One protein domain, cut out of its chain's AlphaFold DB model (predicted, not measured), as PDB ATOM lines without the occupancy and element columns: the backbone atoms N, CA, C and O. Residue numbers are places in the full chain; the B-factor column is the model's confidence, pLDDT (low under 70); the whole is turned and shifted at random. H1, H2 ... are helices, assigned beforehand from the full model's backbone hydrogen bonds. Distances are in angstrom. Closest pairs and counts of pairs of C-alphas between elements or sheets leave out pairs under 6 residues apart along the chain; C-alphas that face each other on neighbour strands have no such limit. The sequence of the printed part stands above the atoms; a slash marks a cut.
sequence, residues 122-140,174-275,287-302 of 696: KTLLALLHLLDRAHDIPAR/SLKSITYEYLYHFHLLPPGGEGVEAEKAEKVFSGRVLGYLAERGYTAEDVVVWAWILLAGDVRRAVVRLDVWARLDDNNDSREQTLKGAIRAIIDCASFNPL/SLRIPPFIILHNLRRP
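This is residues 122 to 140, 174 to 275 and 287 to 302 of the 696 residues of an uncharacterized protein of Morchella conica CCBAS932 (UniProt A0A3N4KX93). H5 is the middle of this body of helices, and H2 crosses it about perpendicular, touching it with residues 178 to 183; H1, H2 and H3 lie side by side in a row, with H2 between the other two. H6 and H8 pack on H5 as a second group, while H4 and H7 are near H5. The printed part has 137 residues, eight named helices in the order H1 to H8 and no named strand: the class is all helix. It is compact and rounded, with a radius of gyration of the C-alphas of 15.0 A and spans of 42 by 36 by 28 A.

H1, residues 124 to 130, touches H2, residues 175 to 188, at a shallow tilt of 18 degrees, closest at C-alphas 124 and 180, 5.4 A. H2 and H3, residues 194 to 204, form a hairpin, C-alphas 182 and 204 being closest at 5.9 A. H4, residues 207 to 214, is close to H2 but not clearly touching, closest at C-alphas 178 and 209, 7.5 A. H5, residues 220 to 230, touches residues 178 to 183 of H2, about perpendicular at 74 degrees, closest at C-alphas 179 and 223, 5.9 A. H5 and H6, residues 235 to 247, form a hairpin, closest at C-alphas 229 and 238, 5.2 A. H7, residues 255 to 268, is close to H5 but not clearly touching, closest at C-alphas 221 and 267, 7.7 A. H8, residues 292 to 298, touches H5, closest at C-alphas 226 and 294, 7.1 A. Every O i to N i+4 pair is within hydrogen-bond range but in H2, 9 of 10.

H1 begins at C-alpha 124 (127.311, 10.380, -54.170) and H8 ends at C-alpha 298 (138.022, 15.334, -59.744). H2 is 18.9 A long, H7 18.4 A and H6 18.0 A.

C-alphas 140 and 254 are farthest apart, 45.0 A. Residues 141 to 173 and 276 to 286 are not printed, with gaps of 22.8 A and 22.4 A between C-alphas. No link printed whole is long. Confidence is low at residues 139 to 140, 190 to 198, 247 to 275 and 287 to 289.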
ATOM      1  N   LYS A 122     121.005   6.751 -54.846       82.25
ATOM      2  CA  LYS A 122     121.793   5.583 -54.391       82.25
ATOM      3  C   LYS A 122     123.314   5.809 -54.334       82.25
ATOM      4  O   LYS A 122     124.043   4.918 -53.901       82.25
ATOM      5  N   THR A 123     123.828   6.931 -54.845       85.56
ATOM      6  CA  THR A 123     125.273   7.204 -54.908       85.56
ATOM      7  C   THR A 123     125.586   8.692 -54.771       85.56
ATOM      8  O   THR A 123     124.823   9.521 -55.255       85.56
ATOM      9  N   LEU A 124     126.776   9.011 -54.247       85.94
ATOM     10  CA  LEU A 124     127.311  10.380 -54.170       85.94
ATOM     11  C   LEU A 124     127.279  11.142 -55.499       85.94
ATOM     12  O   LEU A 124     126.930  12.311 -55.521       85.94
ATOM     13  N   LEU A 125     127.591  10.487 -56.621       85.44
ATOM     14  CA  LEU A 125     127.525  11.161 -57.920       85.44
ATOM     15  C   LEU A 125     126.079  11.490 -58.323       85.44
ATOM     16  O   LEU A 125     125.834  12.550 -58.879       85.44
ATOM     17  N   ALA A 126     125.127  10.595 -58.042       85.50
ATOM     18  CA  ALA A 126     123.717  10.854 -58.326       85.50
ATOM     19  C   ALA A 126     123.179  12.024 -57.488       85.50
ATOM     20  O   ALA A 126     122.418  12.828 -58.010       85.50
ATOM     21  N   LEU A 127     123.622  12.141 -56.231       87.38
ATOM     22  CA  LEU A 127     123.307  13.286 -55.377       87.38
ATOM     23  C   LEU A 127     123.886  14.590 -55.941       87.38
ATOM     24  O   LEU A 127     123.161  15.563 -56.077       87.38
ATOM     25  N   LEU A 128     125.158  14.604 -56.346       86.69
ATOM     26  CA  LEU A 128     125.782  15.806 -56.916       86.69
ATOM     27  C   LEU A 128     125.162  16.237 -58.256       86.69
ATOM     28  O   LEU A 128     125.136  17.424 -58.562       86.69
ATOM     29  N   HIS A 129     124.640  15.295 -59.047       86.12
ATOM     30  CA  HIS A 129     123.829  15.624 -60.223       86.12
ATOM     31  C   HIS A 129     122.494  16.263 -59.861       86.12
ATOM     32  O   HIS A 129     122.067  17.180 -60.550       86.12
ATOM     33  N   LEU A 130     121.846  15.777 -58.800       87.25
ATOM     34  CA  LEU A 130     120.585  16.329 -58.310       87.25
ATOM     35  C   LEU A 130     120.756  17.769 -57.812       87.25
ATOM     36  O   LEU A 130     119.870  18.588 -58.000       87.25
ATOM     37  N   LEU A 131     121.920  18.069 -57.229       85.19
ATOM     38  CA  LEU A 131     122.311  19.405 -56.769       85.19
ATOM     39  C   LEU A 131     122.836  20.320 -57.889       85.19
ATOM     40  O   LEU A 131     123.325  21.409 -57.598       85.19
ATOM     41  N   ASP A 132     122.790  19.884 -59.151       83.38
ATOM     42  CA  ASP A 132     123.264  20.663 -60.300       83.38
ATOM     43  C   ASP A 132     124.786  20.976 -60.271       83.38
ATOM     44  O   ASP A 132     125.258  21.926 -60.889       83.38
ATOM     45  N   ARG A 133     125.598  20.182 -59.543       82.38
ATOM     46  CA  ARG A 133     127.041  20.459 -59.317       82.38
ATOM     47  C   ARG A 133     128.026  19.550 -60.062       82.38
ATOM     48  O   ARG A 133     129.217  19.830 -60.055       82.38
ATOM     49  N   ALA A 134     127.570  18.475 -60.708       80.38
ATOM     50  CA  ALA A 134     128.449  17.482 -61.356       80.38
ATOM     51  C   ALA A 134     128.135  17.217 -62.840       80.38
ATOM     52  O   ALA A 134     128.368  16.114 -63.332       80.38
ATOM     53  N   HIS A 135     127.597  18.199 -63.569       77.62
ATOM     54  CA  HIS A 135     127.152  18.049 -64.969       77.62
ATOM     55  C   HIS A 135     128.197  17.528 -65.935       77.62
ATOM     56  O   HIS A 135     127.889  16.823 -66.895       77.62
ATOM     57  N   ASP A 136     129.446  17.875 -65.682       76.69
ATOM     58  CA  ASP A 136     130.561  17.513 -66.532       76.69
ATOM     59  C   ASP A 136     131.057  16.073 -66.273       76.69
ATOM     60  O   ASP A 136     131.824  15.514 -67.059       76.69
ATOM     61  N   ILE A 137     130.573  15.419 -65.210       79.56
ATOM     62  CA  ILE A 137     130.789  13.996 -64.949       79.56
ATOM     63  C   ILE A 137     129.588  13.216 -65.492       79.56
ATOM     64  O   ILE A 137     128.475  13.413 -65.044       79.56
ATOM     65  N   PRO A 138     129.741  12.248 -66.404       74.88
ATOM     66  CA  PRO A 138     128.586  11.506 -66.908       74.88
ATOM     67  C   PRO A 138     127.931  10.619 -65.825       74.88
ATOM     68  O   PRO A 138     128.585   9.742 -65.247       74.88
ATOM     69  N   ALA A 139     126.615  10.783 -65.625       65.50
ATOM     70  CA  ALA A 139     125.800  10.037 -64.651       65.50
ATOM     71  C   ALA A 139     125.748   8.520 -64.914       65.50
ATOM     72  O   ALA A 139     125.678   7.707 -63.987       65.50
ATOM     73  N   ARG A 140     125.792   8.116 -66.190       63.75
ATOM     74  CA  ARG A 140     125.860   6.715 -66.630       63.75
ATOM     75  C   ARG A 140     127.041   6.520 -67.570       63.75
ATOM     76  O   ARG A 140     127.325   7.359 -68.422       63.75
ATOM     77  N   SER A 174     132.074   4.631 -44.302       88.25
ATOM     78  CA  SER A 174     133.202   5.029 -45.143       88.25
ATOM     79  C   SER A 174     133.237   6.549 -45.244       88.25
ATOM     80  O   SER A 174     132.186   7.179 -45.190       88.25
ATOM     81  N   LEU A 175     134.410   7.147 -45.474       88.69
ATOM     82  CA  LEU A 175     134.528   8.609 -45.623       88.69
ATOM     83  C   LEU A 175     133.575   9.133 -46.707       88.69
ATOM     84  O   LEU A 175     132.820  10.068 -46.488       88.69
ATOM     85  N   LYS A 176     133.495   8.414 -47.833       88.94
ATOM     86  CA  LYS A 176     132.565   8.716 -48.927       88.94
ATOM     87  C   LYS A 176     131.089   8.637 -48.518       88.94
ATOM     88  O   LYS A 176     130.292   9.417 -49.030       88.94
ATOM     89  N   SER A 177     130.702   7.662 -47.690       89.19
ATOM     90  CA  SER A 177     129.313   7.559 -47.227       89.19
ATOM     91  C   SER A 177     128.992   8.659 -46.222       89.19
ATOM     92  O   SER A 177     127.914   9.215 -46.313       89.19
ATOM     93  N   ILE A 178     129.931   9.025 -45.344       89.69
ATOM     94  CA  ILE A 178     129.760  10.134 -44.394       89.69
ATOM     95  C   ILE A 178     129.549  11.456 -45.150       89.69
ATOM     96  O   ILE A 178     128.565  12.142 -44.910       89.69
ATOM     97  N   THR A 179     130.390  11.769 -46.145       89.69
ATOM     98  CA  THR A 179     130.208  12.976 -46.980       89.69
ATOM     99  C   THR A 179     128.902  12.954 -47.768       89.69
ATOM    100  O   THR A 179     128.288  13.993 -47.984       89.69
ATOM    101  N   TYR A 180     128.468  11.773 -48.217       90.19
ATOM    102  CA  TYR A 180     127.168  11.616 -48.864       90.19
ATOM    103  C   TYR A 180     126.015  11.944 -47.908       90.19
ATOM    104  O   TYR A 180     125.111  12.669 -48.313       90.19
ATOM    105  N   GLU A 181     126.048  11.434 -46.671       87.75
ATOM    106  CA  GLU A 181     125.010  11.728 -45.676       87.75
ATOM    107  C   GLU A 181     124.976  13.217 -45.336       87.75
ATOM    108  O   GLU A 181     123.905  13.816 -45.347       87.75
ATOM    109  N   TYR A 182     126.145  13.834 -45.147       88.19
ATOM    110  CA  TYR A 182     126.249  15.275 -44.932       88.19
ATOM    111  C   TYR A 182     125.591  16.070 -46.073       88.19
ATOM    112  O   TYR A 182     124.667  16.846 -45.845       88.19
ATOM    113  N   LEU A 183     125.983  15.812 -47.326       87.56
ATOM    114  CA  LEU A 183     125.414  16.504 -48.489       87.56
ATOM    115  C   LEU A 183     123.900  16.277 -48.636       87.56
ATOM    116  O   LEU A 183     123.176  17.180 -49.048       87.56
ATOM    117  N   TYR A 184     123.413  15.078 -48.316       86.56
ATOM    118  CA  TYR A 184     121.990  14.759 -48.390       86.56
ATOM    119  C   TYR A 184     121.182  15.553 -47.355       86.56
ATOM    120  O   TYR A 184     120.138  16.109 -47.689       86.56
ATOM    121  N   HIS A 185     121.671  15.642 -46.116       82.56
ATOM    122  CA  HIS A 185     120.946  16.298 -45.029       82.56
ATOM    123  C   HIS A 185     121.038  17.827 -45.046       82.56
ATOM    124  O   HIS A 185     120.047  18.481 -44.714       82.56
ATOM    125  N   PHE A 186     122.173  18.388 -45.469       80.50
ATOM    126  CA  PHE A 186     122.420  19.833 -45.419       80.50
ATOM    127  C   PHE A 186     122.177  20.571 -46.742       80.50
ATOM    128  O   PHE A 186     121.885  21.759 -46.714       80.50
ATOM    129  N   HIS A 187     122.259  19.903 -47.902       78.31
ATOM    130  CA  HIS A 187     122.098  20.579 -49.201       78.31
ATOM    131  C   HIS A 187     120.887  20.132 -50.020       78.31
ATOM    132  O   HIS A 187     120.489  20.856 -50.929       78.31
ATOM    133  N   LEU A 188     120.316  18.951 -49.752       76.75
ATOM    134  CA  LEU A 188     119.137  18.469 -50.481       76.75
ATOM    135  C   LEU A 188     117.835  18.637 -49.687       76.75
ATOM    136  O   LEU A 188     116.798  18.918 -50.279       76.75
ATOM    137  N   LEU A 189     117.872  18.437 -48.369       73.06
ATOM    138  CA  LEU A 189     116.711  18.676 -47.517       73.06
ATOM    139  C   LEU A 189     116.577  20.180 -47.224       73.06
ATOM    140  O   LEU A 189     117.593  20.817 -46.945       73.06
ATOM    141  N   PRO A 190     115.353  20.742 -47.253       66.38
ATOM    142  CA  PRO A 190     115.134  22.169 -47.026       66.38
ATOM    143  C   PRO A 190     115.707  22.614 -45.670       66.38
ATOM    144  O   PRO A 190     115.714  21.802 -44.729       66.38
ATOM    145  N   PRO A 191     116.202  23.863 -45.551       60.53
ATOM    146  CA  PRO A 191     116.634  24.407 -44.268       60.53
ATOM    147  C   PRO A 191     115.455  24.344 -43.291       60.53
ATOM    148  O   PRO A 191     114.326  24.690 -43.641       60.53
ATOM    149  N   GLY A 192     115.703  23.789 -42.108       56.72
ATOM    150  CA  GLY A 192     114.732  23.798 -41.015       56.72
ATOM    151  C   GLY A 192     115.111  24.902 -40.034       56.72
ATOM    152  O   GLY A 192     116.197  25.456 -40.148       56.72
ATOM    153  N   GLY A 193     114.247  25.226 -39.070       61.19
ATOM    154  CA  GLY A 193     114.654  26.100 -37.959       61.19
ATOM    155  C   GLY A 193     115.825  25.502 -37.162       61.19
ATOM    156  O   GLY A 193     116.099  24.308 -37.282       61.19
ATOM    157  N   GLU A 194     116.474  26.308 -36.317       54.88
ATOM    158  CA  GLU A 194     117.708  25.964 -35.576       54.88
ATOM    159  C   GLU A 194     117.666  24.583 -34.878       54.88
ATOM    160  O   GLU A 194     118.632  23.823 -34.924       54.88
ATOM    161  N   GLY A 195     116.519  24.177 -34.319       60.38
ATOM    162  CA  GLY A 195     116.364  22.856 -33.689       60.38
ATOM    163  C   GLY A 195     116.419  21.656 -34.653       60.38
ATOM    164  O   GLY A 195     116.820  20.561 -34.264       60.38
ATOM    165  N   VAL A 196     116.056  21.845 -35.924       64.25
ATOM    166  CA  VAL A 196     116.060  20.792 -36.959       64.25
ATOM    167  C   VAL A 196     117.464  20.588 -37.534       64.25
ATOM    168  O   VAL A 196     117.802  19.491 -37.984       64.25
ATOM    169  N   GLU A 197     118.302  21.624 -37.531       67.19
ATOM    170  CA  GLU A 197     119.685  21.536 -38.008       67.19
ATOM    171  C   GLU A 197     120.575  20.765 -37.033       67.19
ATOM    172  O   GLU A 197     121.326  19.891 -37.471       67.19
ATOM    173  N   ALA A 198     120.384  20.963 -35.725       66.25
ATOM    174  CA  ALA A 198     121.004  20.137 -34.691       66.25
ATOM    175  C   ALA A 198     120.619  18.649 -34.836       66.25
ATOM    176  O   ALA A 198     121.482  17.771 -34.812       66.25
ATOM    177  N   GLU A 199     119.341  18.353 -35.107       72.38
ATOM    178  CA  GLU A 199     118.864  16.981 -35.329       72.38
ATOM    179  C   GLU A 199     119.458  16.355 -36.612       72.38
ATOM    180  O   GLU A 199     119.785  15.164 -36.665       72.38
ATOM    181  N   LYS A 200     119.630  17.149 -37.678       76.75
ATOM    182  CA  LYS A 200     120.322  16.719 -38.907       76.75
ATOM    183  C   LYS A 200     121.806  16.451 -38.646       76.75
ATOM    184  O   LYS A 200     122.329  15.450 -39.147       76.75
ATOM    185  N   ALA A 201     122.475  17.308 -37.876       74.19
ATOM    186  CA  ALA A 201     123.876  17.150 -37.507       74.19
ATOM    187  C   ALA A 201     124.090  15.879 -36.674       74.19
ATOM    188  O   ALA A 201     124.973  15.088 -37.003       74.19
ATOM    189  N   GLU A 202     123.231  15.613 -35.688       75.69
ATOM    190  CA  GLU A 202     123.278  14.398 -34.867       75.69
ATOM    191  C   GLU A 202     123.074  13.122 -35.707       75.69
ATOM    192  O   GLU A 202     123.783  12.123 -35.535       75.69
ATOM    193  N   LYS A 203     122.172  13.167 -36.701       80.19
ATOM    194  CA  LYS A 203     121.961  12.061 -37.655       80.19
ATOM    195  C   LYS A 203     123.196  11.766 -38.511       80.19
ATOM    196  O   LYS A 203     123.481  10.598 -38.783       80.19
ATOM    197  N   VAL A 204     123.926  12.794 -38.951       81.00
ATOM    198  CA  VAL A 204     125.123  12.643 -39.802       81.00
ATOM    199  C   VAL A 204     126.358  12.276 -38.973       81.00
ATOM    200  O   VAL A 204     127.087  11.342 -39.322       81.00
ATOM    201  N   PHE A 205     126.576  12.973 -37.860       84.19
ATOM    202  CA  PHE A 205     127.742  12.864 -36.985       84.19
ATOM    203  C   PHE A 205     127.435  12.088 -35.701       84.19
ATOM    204  O   PHE A 205     127.832  12.475 -34.607       84.19
ATOM    205  N   SER A 206     126.769  10.938 -35.833       85.44
ATOM    206  CA  SER A 206     126.590  10.010 -34.708       85.44
ATOM    207  C   SER A 206     127.931   9.668 -34.035       85.44
ATOM    208  O   SER A 206     128.968   9.609 -34.703       85.44
ATOM    209  N   GLY A 207     127.928   9.336 -32.738       78.88
ATOM    210  CA  GLY A 207     129.158   8.997 -31.997       78.88
ATOM    211  C   GLY A 207     130.008   7.901 -32.663       78.88
ATOM    212  O   GLY A 207     131.235   7.940 -32.631       78.88
ATOM    213  N   ARG A 208     129.370   6.971 -33.390       86.19
ATOM    214  CA  ARG A 208     130.058   5.953 -34.203       86.19
ATOM    215  C   ARG A 208     130.812   6.541 -35.403       86.19
ATOM    216  O   ARG A 208     131.866   6.028 -35.772       86.19
ATOM    217  N   VAL A 209     130.253   7.559 -36.053       84.88
ATOM    218  CA  VAL A 209     130.879   8.266 -37.181       84.88
ATOM    219  C   VAL A 209     132.033   9.130 -36.686       84.88
ATOM    220  O   VAL A 209     133.107   9.070 -37.279       84.88
ATOM    221  N   LEU A 210     131.842   9.860 -35.585       83.31
ATOM    222  CA  LEU A 210     132.901  10.661 -34.969       83.31
ATOM    223  C   LEU A 210     134.070   9.784 -34.505       83.31
ATOM    224  O   LEU A 210     135.210  10.077 -34.849       83.31
ATOM    225  N   GLY A 211     133.796   8.646 -33.856       81.62
ATOM    226  CA  GLY A 211     134.830   7.660 -33.521       81.62
ATOM    227  C   GLY A 211     135.568   7.133 -34.760       81.62
ATOM    228  O   GLY A 211     136.795   7.099 -34.788       81.62
ATOM    229  N   TYR A 212     134.841   6.813 -35.838       85.69
ATOM    230  CA  TYR A 212     135.439   6.354 -37.101       85.69
ATOM    231  C   TYR A 212     136.343   7.406 -37.773       85.69
ATOM    232  O   TYR A 212     137.341   7.037 -38.408       85.69
ATOM    233  N   LEU A 213     135.972   8.690 -37.688       83.56
ATOM    234  CA  LEU A 213     136.756   9.819 -38.198       83.56
ATOM    235  C   LEU A 213     138.004  10.046 -37.333       83.56
ATOM    236  O   LEU A 213     139.107  10.080 -37.882       83.56
ATOM    237  N   ALA A 214     137.848  10.077 -36.006       83.19
ATOM    238  CA  ALA A 214     138.934  10.274 -35.047       83.19
ATOM    239  C   ALA A 214     140.009   9.177 -35.142       83.19
ATOM    240  O   ALA A 214     141.196   9.489 -35.214       83.19
ATOM    241  N   GLU A 215     139.613   7.903 -35.281       83.31
ATOM    242  CA  GLU A 215     140.531   6.773 -35.535       83.31
ATOM    243  C   GLU A 215     141.440   6.983 -36.757       83.31
ATOM    244  O   GLU A 215     142.508   6.380 -36.869       83.31
ATOM    245  N   ARG A 216     140.993   7.795 -37.719       79.50
ATOM    246  CA  ARG A 216     141.695   8.085 -38.976       79.50
ATOM    247  C   ARG A 216     142.298   9.486 -39.007       79.50
ATOM    248  O   ARG A 216     142.845   9.865 -40.038       79.50
ATOM    249  N   GLY A 217     142.224  10.218 -37.896       79.75
ATOM    250  CA  GLY A 217     142.751  11.573 -37.762       79.75
ATOM    251  C   GLY A 217     141.934  12.645 -38.487       79.75
ATOM    252  O   GLY A 217     142.498  13.683 -38.822       79.75
ATOM    253  N   TYR A 218     140.648  12.393 -38.747       84.06
ATOM    254  CA  TYR A 218     139.732  13.348 -39.375       84.06
ATOM    255  C   TYR A 218     138.746  13.936 -38.360       84.06
ATOM    256  O   TYR A 218     138.351  13.260 -37.409       84.06
ATOM    257  N   THR A 219     138.296  15.167 -38.602       83.81
ATOM    258  CA  THR A 219     137.259  15.857 -37.818       83.81
ATOM    259  C   THR A 219     135.955  16.004 -38.611       83.81
ATOM    260  O   THR A 219     135.889  15.714 -39.809       83.81
ATOM    261  N   ALA A 220     134.883  16.449 -37.947       80.25
ATOM    262  CA  ALA A 220     133.644  16.824 -38.632       80.25
ATOM    263  C   ALA A 220     133.864  18.001 -39.603       80.25
ATOM    264  O   ALA A 220     133.304  17.995 -40.698       80.25
ATOM    265  N   GLU A 221     134.742  18.946 -39.248       79.88
ATOM    266  CA  GLU A 221     135.127  20.080 -40.100       79.88
ATOM    267  C   GLU A 221     135.718  19.602 -41.434       79.88
ATOM    268  O   GLU A 221     135.348  20.105 -42.495       79.88
ATOM    269  N   ASP A 222     136.554  18.557 -41.412       83.19
ATOM    270  CA  ASP A 222     137.117  17.990 -42.640       83.19
ATOM    271  C   ASP A 222     136.004  17.493 -43.585       83.19
ATOM    272  O   ASP A 222     136.074  17.694 -44.796       83.19
ATOM    273  N   VAL A 223     134.927  16.895 -43.055       85.44
ATOM    274  CA  VAL A 223     133.781  16.433 -43.862       85.44
ATOM    275  C   VAL A 223     133.062  17.602 -44.538       85.44
ATOM    276  O   VAL A 223     132.684  17.480 -45.710       85.44
ATOM    277  N   VAL A 224     132.901  18.724 -43.831       83.38
ATOM    278  CA  VAL A 224     132.314  19.962 -44.372       83.38
ATOM    279  C   VAL A 224     133.174  20.493 -45.517       83.38
ATOM    280  O   VAL A 224     132.666  20.784 -46.600       83.38
ATOM    281  N   VAL A 225     134.495  20.515 -45.339       83.69
ATOM    282  CA  VAL A 225     135.438  20.923 -46.389       83.69
ATOM    283  C   VAL A 225     135.361  19.991 -47.598       83.69
ATOM    284  O   VAL A 225     135.341  20.448 -48.743       83.69
ATOM    285  N   TRP A 226     135.272  18.676 -47.388       90.12
ATOM    286  CA  TRP A 226     135.122  17.719 -48.487       90.12
ATOM    287  C   TRP A 226     133.839  17.969 -49.280       90.12
ATOM    288  O   TRP A 226     133.855  17.896 -50.511       90.12
ATOM    289  N   ALA A 227     132.738  18.279 -48.594       87.88
ATOM    290  CA  ALA A 227     131.485  18.667 -49.225       87.88
ATOM    291  C   ALA A 227     131.641  19.972 -50.021       87.88
ATOM    292  O   ALA A 227     131.274  20.008 -51.196       87.88
ATOM    293  N   TRP A 228     132.279  20.994 -49.446       86.44
ATOM    294  CA  TRP A 228     132.560  22.266 -50.116       86.44
ATOM    295  C   TRP A 228     133.400  22.100 -51.393       86.44
ATOM    296  O   TRP A 228     133.088  22.701 -52.426       86.44
ATOM    297  N   ILE A 229     134.418  21.232 -51.378       86.19
ATOM    298  CA  ILE A 229     135.212  20.896 -52.571       86.19
ATOM    299  C   ILE A 229     134.346  20.179 -53.619       86.19
ATOM    300  O   ILE A 229     134.412  20.508 -54.802       86.19
ATOM    301  N   LEU A 230     133.523  19.205 -53.209       88.06
ATOM    302  CA  LEU A 230     132.667  18.430 -54.121       88.06
ATOM    303  C   LEU A 230     131.523  19.242 -54.738       88.06
ATOM    304  O   LEU A 230     131.039  18.880 -55.809       88.06
ATOM    305  N   LEU A 231     131.091  20.314 -54.078       87.06
ATOM    306  CA  LEU A 231     130.059  21.229 -54.570       87.06
ATOM    307  C   LEU A 231     130.578  22.236 -55.604       87.06
ATOM    308  O   LEU A 231     129.799  23.034 -56.128       87.06
ATOM    309  N   ALA A 232     131.877  22.227 -55.912       85.19
ATOM    310  CA  ALA A 232     132.425  23.051 -56.978       85.19
ATOM    311  C   ALA A 232     131.837  22.648 -58.341       85.19
ATOM    312  O   ALA A 232     131.897  21.485 -58.736       85.19
ATOM    313  N   GLY A 233     131.311  23.628 -59.083       78.62
ATOM    314  CA  GLY A 233     130.683  23.387 -60.389       78.62
ATOM    315  C   GLY A 233     131.649  22.909 -61.483       78.62
ATOM    316  O   GLY A 233     131.222  22.304 -62.463       78.62
ATOM    317  N   ASP A 234     132.957  23.134 -61.330       81.81
ATOM    318  CA  ASP A 234     133.990  22.737 -62.286       81.81
ATOM    319  C   ASP A 234     135.280  22.230 -61.590       81.81
ATOM    320  O   ASP A 234     135.455  22.363 -60.378       81.81
ATOM    321  N   VAL A 235     136.189  21.590 -62.347       84.88
ATOM    322  CA  VAL A 235     137.430  20.998 -61.792       84.88
ATOM    323  C   VAL A 235     138.330  22.080 -61.283       84.88
ATOM    324  O   VAL A 235     138.998  21.906 -60.275       84.88
ATOM    325  N   ARG A 236     138.395  23.176 -62.034       83.81
ATOM    326  CA  ARG A 236     139.311  24.251 -61.742       83.81
ATOM    327  C   ARG A 236     138.971  24.842 -60.380       83.81
ATOM    328  O   ARG A 236     139.867  24.891 -59.546       83.81
ATOM    329  N   ARG A 237     137.699  25.164 -60.099       82.94
ATOM    330  CA  ARG A 237     137.291  25.608 -58.756       82.94
ATOM    331  C   ARG A 237     137.497  24.518 -57.716       82.94
ATOM    332  O   ARG A 237     138.005  24.823 -56.648       82.94
ATOM    333  N   ALA A 238     137.188  23.254 -58.014       86.00
ATOM    334  CA  ALA A 238     137.414  22.161 -57.063       86.00
ATOM    335  C   ALA A 238     138.892  22.038 -56.650       86.00
ATOM    336  O   ALA A 238     139.193  21.849 -55.476       86.00
ATOM    337  N   VAL A 239     139.818  22.166 -57.607       82.94
ATOM    338  CA  VAL A 239     141.267  22.112 -57.371       82.94
ATOM    339  C   VAL A 239     141.763  23.365 -56.663       82.94
ATOM    340  O   VAL A 239     142.571  23.236 -55.757       82.94
ATOM    341  N   VAL A 240     141.239  24.549 -56.989       80.81
ATOM    342  CA  VAL A 240     141.550  25.781 -56.246       80.81
ATOM    343  C   VAL A 240     141.083  25.675 -54.794       80.81
ATOM    344  O   VAL A 240     141.858  25.979 -53.899       80.81
ATOM    345  N   ARG A 241     139.864  25.185 -54.533       83.81
ATOM    346  CA  ARG A 241     139.358  24.949 -53.165       83.81
ATOM    347  C   ARG A 241     140.245  23.970 -52.396       83.81
ATOM    348  O   ARG A 241     140.498  24.154 -51.210       83.81
ATOM    349  N   LEU A 242     140.742  22.956 -53.095       83.31
ATOM    350  CA  LEU A 242     141.646  21.952 -52.553       83.31
ATOM    351  C   LEU A 242     143.043  22.544 -52.260       83.31
ATOM    352  O   LEU A 242     143.577  22.305 -51.182       83.31
ATOM    353  N   ASP A 243     143.592  23.371 -53.155       76.88
ATOM    354  CA  ASP A 243     144.841  24.122 -52.953       76.88
ATOM    355  C   ASP A 243     144.731  25.116 -51.792       76.88
ATOM    356  O   ASP A 243     145.652  25.218 -50.988       76.88
ATOM    357  N   VAL A 244     143.616  25.847 -51.702       77.56
ATOM    358  CA  VAL A 244     143.343  26.792 -50.612       77.56
ATOM    359  C   VAL A 244     143.337  26.046 -49.286       77.56
ATOM    360  O   VAL A 244     144.091  26.416 -48.395       77.56
ATOM    361  N   TRP A 245     142.575  24.953 -49.180       76.88
ATOM    362  CA  TRP A 245     142.547  24.145 -47.961       76.88
ATOM    363  C   TRP A 245     143.926  23.607 -47.576       76.88
ATOM    364  O   TRP A 245     144.319  23.699 -46.419       76.88
ATOM    365  N   ALA A 246     144.689  23.104 -48.546       70.94
ATOM    366  CA  ALA A 246     146.017  22.565 -48.281       70.94
ATOM    367  C   ALA A 246     147.036  23.627 -47.827       70.94
ATOM    368  O   ALA A 246     147.953  23.287 -47.093       70.94
ATOM    369  N   ARG A 247     146.892  24.889 -48.257       65.38
ATOM    370  CA  ARG A 247     147.804  25.995 -47.896       65.38
ATOM    371  C   ARG A 247     147.447  26.693 -46.588       65.38
ATOM    372  O   ARG A 247     148.306  27.352 -46.014       65.38
ATOM    373  N   LEU A 248     146.201  26.582 -46.127       61.25
ATOM    374  CA  LEU A 248     145.766  27.164 -44.849       61.25
ATOM    375  C   LEU A 248     146.421  26.508 -43.630       61.25
ATOM    376  O   LEU A 248     146.349  27.070 -42.547       61.25
ATOM    377  N   ASP A 249     147.044  25.344 -43.805       53.75
ATOM    378  CA  ASP A 249     147.750  24.627 -42.742       53.75
ATOM    379  C   ASP A 249     149.210  25.101 -42.550       53.75
ATOM    380  O   ASP A 249     149.812  24.762 -41.531       53.75
ATOM    381  N   ASP A 250     149.784  25.872 -43.491       48.38
ATOM    382  CA  ASP A 250     151.223  26.206 -43.505       48.38
ATOM    383  C   ASP A 250     151.576  27.577 -42.879       48.38
ATOM    384  O   ASP A 250     152.728  27.775 -42.495       48.38
ATOM    385  N   ASN A 251     150.627  28.516 -42.731       44.28
ATOM    386  CA  ASN A 251     150.899  29.875 -42.231       44.28
ATOM    387  C   ASN A 251     149.982  30.269 -41.061       44.28
ATOM    388  O   ASN A 251     148.780  30.416 -41.256       44.28
ATOM    389  N   ASN A 252     150.600  30.561 -39.910       46.53
ATOM    390  CA  ASN A 252     150.002  31.057 -38.657       46.53
ATOM    391  C   ASN A 252     149.505  32.528 -38.733       46.53
ATOM    392  O   ASN A 252     149.552  33.256 -37.742       46.53
ATOM    393  N   ASP A 253     149.139  33.016 -39.922       48.69
ATOM    394  CA  ASP A 253     148.860  34.437 -40.182       48.69
ATOM    395  C   ASP A 253     147.366  34.750 -40.082       48.69
ATOM    396  O   ASP A 253     146.531  33.951 -40.479       48.69
ATOM    397  N   SER A 254     147.019  35.974 -39.683       46.25
ATOM    398  CA  SER A 254     145.674  36.524 -39.403       46.25
ATOM    399  C   SER A 254     144.560  36.210 -40.429       46.25
ATOM    400  O   SER A 254     143.377  36.262 -40.098       46.25
ATOM    401  N   ARG A 255     144.912  35.844 -41.670       43.66
ATOM    402  CA  ARG A 255     143.998  35.319 -42.707       43.66
ATOM    403  C   ARG A 255     143.439  33.930 -42.379       43.66
ATOM    404  O   ARG A 255     142.331  33.603 -42.801       43.66
ATOM    405  N   GLU A 256     144.198  33.132 -41.636       44.41
ATOM    406  CA  GLU A 256     143.811  31.857 -41.043       44.41
ATOM    407  C   GLU A 256     142.615  32.057 -40.109       44.41
ATOM    408  O   GLU A 256     141.641  31.326 -40.235       44.41
ATOM    409  N   GLN A 257     142.608  33.102 -39.272       50.16
ATOM    410  CA  GLN A 257     141.458  33.442 -38.424       50.16
ATOM    411  C   GLN A 257     140.240  33.901 -39.223       50.16
ATOM    412  O   GLN A 257     139.125  33.576 -38.836       50.16
ATOM    413  N   THR A 258     140.412  34.619 -40.337       46.81
ATOM    414  CA  THR A 258     139.272  35.102 -41.135       46.81
ATOM    415  C   THR A 258     138.652  33.996 -41.981       46.81
ATOM    416  O   THR A 258     137.434  33.931 -42.095       46.81
ATOM    417  N   LEU A 259     139.455  33.096 -42.566       44.38
ATOM    418  CA  LEU A 259     138.919  31.991 -43.366       44.38
ATOM    419  C   LEU A 259     138.492  30.807 -42.499       44.38
ATOM    420  O   LEU A 259     137.441  30.235 -42.770       44.38
ATOM    421  N   LYS A 260     139.236  30.474 -41.431       49.88
ATOM    422  CA  LYS A 260     138.694  29.601 -40.384       49.88
ATOM    423  C   LYS A 260     137.471  30.253 -39.783       49.88
ATOM    424  O   LYS A 260     136.518  29.539 -39.626       49.88
ATOM    425  N   GLY A 261     137.435  31.564 -39.560       48.28
ATOM    426  CA  GLY A 261     136.259  32.301 -39.092       48.28
ATOM    427  C   GLY A 261     135.084  32.278 -40.068       48.28
ATOM    428  O   GLY A 261     133.959  32.159 -39.626       48.28
ATOM    429  N   ALA A 262     135.312  32.300 -41.383       47.28
ATOM    430  CA  ALA A 262     134.256  32.174 -42.390       47.28
ATOM    431  C   ALA A 262     133.769  30.723 -42.536       47.28
ATOM    432  O   ALA A 262     132.574  30.479 -42.657       47.28
ATOM    433  N   ILE A 263     134.679  29.746 -42.495       47.19
ATOM    434  CA  ILE A 263     134.346  28.315 -42.472       47.19
ATOM    435  C   ILE A 263     133.668  27.959 -41.142       47.19
ATOM    436  O   ILE A 263     132.697  27.217 -41.143       47.19
ATOM    437  N   ARG A 264     134.126  28.537 -40.030       45.53
ATOM    438  CA  ARG A 264     133.557  28.430 -38.686       45.53
ATOM    439  C   ARG A 264     132.224  29.137 -38.630       45.53
ATOM    440  O   ARG A 264     131.312  28.509 -38.169       45.53
ATOM    441  N   ALA A 265     132.030  30.295 -39.254       44.16
ATOM    442  CA  ALA A 265     130.716  30.918 -39.409       44.16
ATOM    443  C   ALA A 265     129.765  30.047 -40.248       44.16
ATOM    444  O   ALA A 265     128.602  29.903 -39.897       44.16
ATOM    445  N   ILE A 266     130.253  29.387 -41.309       40.38
ATOM    446  CA  ILE A 266     129.477  28.384 -42.064       40.38
ATOM    447  C   ILE A 266     129.143  27.153 -41.191       40.38
ATOM    448  O   ILE A 266     128.081  26.560 -41.363       40.38
ATOM    449  N   ILE A 267     130.023  26.768 -40.259       41.97
ATOM    450  CA  ILE A 267     129.850  25.652 -39.306       41.97
ATOM    451  C   ILE A 267     129.007  26.053 -38.077       41.97
ATOM    452  O   ILE A 267     128.253  25.234 -37.567       41.97
ATOM    453  N   ASP A 268     129.073  27.304 -37.637       38.72
ATOM    454  CA  ASP A 268     128.380  27.890 -36.489       38.72
ATOM    455  C   ASP A 268     126.930  28.200 -36.887       38.72
ATOM    456  O   ASP A 268     126.017  27.969 -36.097       38.72
ATOM    457  N   CYS A 269     126.687  28.541 -38.162       36.94
ATOM    458  CA  CYS A 269     125.364  28.444 -38.783       36.94
ATOM    459  C   CYS A 269     124.819  27.004 -38.839       36.94
ATOM    460  O   CYS A 269     123.637  26.847 -39.089       36.94
ATOM    461  N   ALA A 270     125.640  25.967 -38.623       33.94
ATOM    462  CA  ALA A 270     125.216  24.564 -38.530       33.94
ATOM    463  C   ALA A 270     125.238  24.012 -37.083       33.94
ATOM    464  O   ALA A 270     125.123  22.800 -36.891       33.94
ATOM    465  N   SER A 271     125.379  24.893 -36.084       31.84
ATOM    466  CA  SER A 271     125.261  24.636 -34.641       31.84
ATOM    467  C   SER A 271     125.965  23.363 -34.143       31.84
ATOM    468  O   SER A 271     125.318  22.362 -33.834       31.84
ATOM    469  N   PHE A 272     127.292  23.400 -33.977       34.16
ATOM    470  CA  PHE A 272     127.998  22.403 -33.160       34.16
ATOM    471  C   PHE A 272     129.189  23.019 -32.415       34.16
ATOM    472  O   PHE A 272     130.133  23.501 -33.034       34.16
ATOM    473  N   ASN A 273     129.177  22.933 -31.080       31.58
ATOM    474  CA  ASN A 273     130.338  23.220 -30.235       31.58
ATOM    475  C   ASN A 273     131.341  22.054 -30.339       31.58
ATOM    476  O   ASN A 273     130.992  20.932 -29.953       31.58
ATOM    477  N   PRO A 274     132.576  22.257 -30.830       32.34
ATOM    478  CA  PRO A 274     133.594  21.224 -30.762       32.34
ATOM    479  C   PRO A 274     134.141  21.159 -29.332       32.34
ATOM    480  O   PRO A 274     134.673  22.137 -28.814       32.34
ATOM    481  N   LEU A 275     133.994  19.997 -28.696       29.66
ATOM    482  CA  LEU A 275     134.666  19.665 -27.442       29.66
ATOM    483  C   LEU A 275     136.189  19.701 -27.634       29.66
ATOM    484  O   LEU A 275     136.719  19.112 -28.581       29.66
ATOM    485  N   SER A 287     148.503  17.819 -43.654       44.72
ATOM    486  CA  SER A 287     148.377  17.882 -45.124       44.72
ATOM    487  C   SER A 287     147.886  16.574 -45.793       44.72
ATOM    488  O   SER A 287     147.686  16.510 -47.005       44.72
ATOM    489  N   LEU A 288     147.607  15.531 -44.998       53.75
ATOM    490  CA  LEU A 288     146.993  14.249 -45.388       53.75
ATOM    491  C   LEU A 288     145.462  14.222 -45.220       53.75
ATOM    492  O   LEU A 288     144.818  13.181 -45.403       53.75
ATOM    493  N   ARG A 289     144.857  15.366 -44.876       68.75
ATOM    494  CA  ARG A 289     143.432  15.470 -44.545       68.75
ATOM    495  C   ARG A 289     142.470  15.349 -45.725       68.75
ATOM    496  O   ARG A 289     141.266  15.241 -45.508       68.75
ATOM    497  N   ILE A 290     142.960  15.330 -46.966       81.25
ATOM    498  CA  ILE A 290     142.118  15.164 -48.159       81.25
ATOM    499  C   ILE A 290     142.055  13.680 -48.546       81.25
ATOM    500  O   ILE A 290     143.052  13.109 -48.994       81.25
ATOM    501  N   PRO A 291     140.882  13.028 -48.457       85.44
ATOM    502  CA  PRO A 291     140.766  11.624 -48.799       85.44
ATOM    503  C   PRO A 291     140.963  11.379 -50.305       85.44
ATOM    504  O   PRO A 291     140.412  12.116 -51.134       85.44
ATOM    505  N   PRO A 292     141.592  10.256 -50.704       85.50
ATOM    506  CA  PRO A 292     141.809   9.910 -52.112       85.50
ATOM    507  C   PRO A 292     140.541   9.891 -52.977       85.50
ATOM    508  O   PRO A 292     140.608  10.081 -54.193       85.50
ATOM    509  N   PHE A 293     139.362   9.658 -52.383       86.88
ATOM    510  CA  PHE A 293     138.106   9.632 -53.135       86.88
ATOM    511  C   PHE A 293     137.707  11.012 -53.685       86.88
ATOM    512  O   PHE A 293     137.032  11.052 -54.715       86.88
ATOM    513  N   ILE A 294     138.139  12.108 -53.048       88.06
ATOM    514  CA  ILE A 294     137.919  13.487 -53.511       88.06
ATOM    515  C   ILE A 294     138.753  13.747 -54.766       88.06
ATOM    516  O   ILE A 294     138.229  14.137 -55.808       88.06
ATOM    517  N   ILE A 295     140.038  13.398 -54.726       88.38
ATOM    518  CA  ILE A 295     140.938  13.504 -55.883       88.38
ATOM    519  C   ILE A 295     140.454  12.598 -57.022       88.38
ATOM    520  O   ILE A 295     140.367  13.016 -58.178       88.38
ATOM    521  N   LEU A 296     140.051  11.363 -56.706       87.25
ATOM    522  CA  LEU A 296     139.458  10.452 -57.683       87.25
ATOM    523  C   LEU A 296     138.169  11.005 -58.292       87.25
ATOM    524  O   LEU A 296     137.902  10.695 -59.454       87.25
ATOM    525  N   HIS A 297     137.366  11.761 -57.538       86.25
ATOM    526  CA  HIS A 297     136.166  12.418 -58.051       86.25
ATOM    527  C   HIS A 297     136.532  13.483 -59.090       86.25
ATOM    528  O   HIS A 297     136.009  13.435 -60.201       86.25
ATOM    529  N   ASN A 298     137.510  14.341 -58.794       85.94
ATOM    530  CA  ASN A 298     138.022  15.334 -59.744       85.94
ATOM    531  C   ASN A 298     138.599  14.682 -61.012       85.94
ATOM    532  O   ASN A 298     138.258  15.051 -62.135       85.94
ATOM    533  N   LEU A 299     139.377  13.608 -60.857       86.25
ATOM    534  CA  LEU A 299     139.950  12.846 -61.974       86.25
ATOM    535  C   LEU A 299     138.929  11.987 -62.745       86.25
ATOM    536  O   LEU A 299     139.268  11.403 -63.783       86.25
ATOM    537  N   ARG A 300     137.688  11.864 -62.251       84.44
ATOM    538  CA  ARG A 300     136.618  11.055 -62.861       84.44
ATOM    539  C   ARG A 300     136.112  11.648 -64.177       84.44
ATOM    540  O   ARG A 300     135.522  10.920 -64.974       84.44
ATOM    541  N   ARG A 301     136.323  12.940 -64.395       82.31
ATOM    542  CA  ARG A 301     135.780  13.685 -65.529       82.31
ATOM    543  C   ARG A 301     136.308  13.158 -66.873       82.31
ATOM    544  O   ARG A 301     137.390  12.555 -66.915       82.31
ATOM    545  N   PRO A 302     135.520  13.282 -67.954       74.81
ATOM    546  CA  PRO A 302     135.912  12.790 -69.264       74.81
ATOM    547  C   PRO A 302     137.134  13.541 -69.812       74.81
ATOM    548  O   PRO A 302     137.499  14.621 -69.353       74.81
TER     549      PRO A 302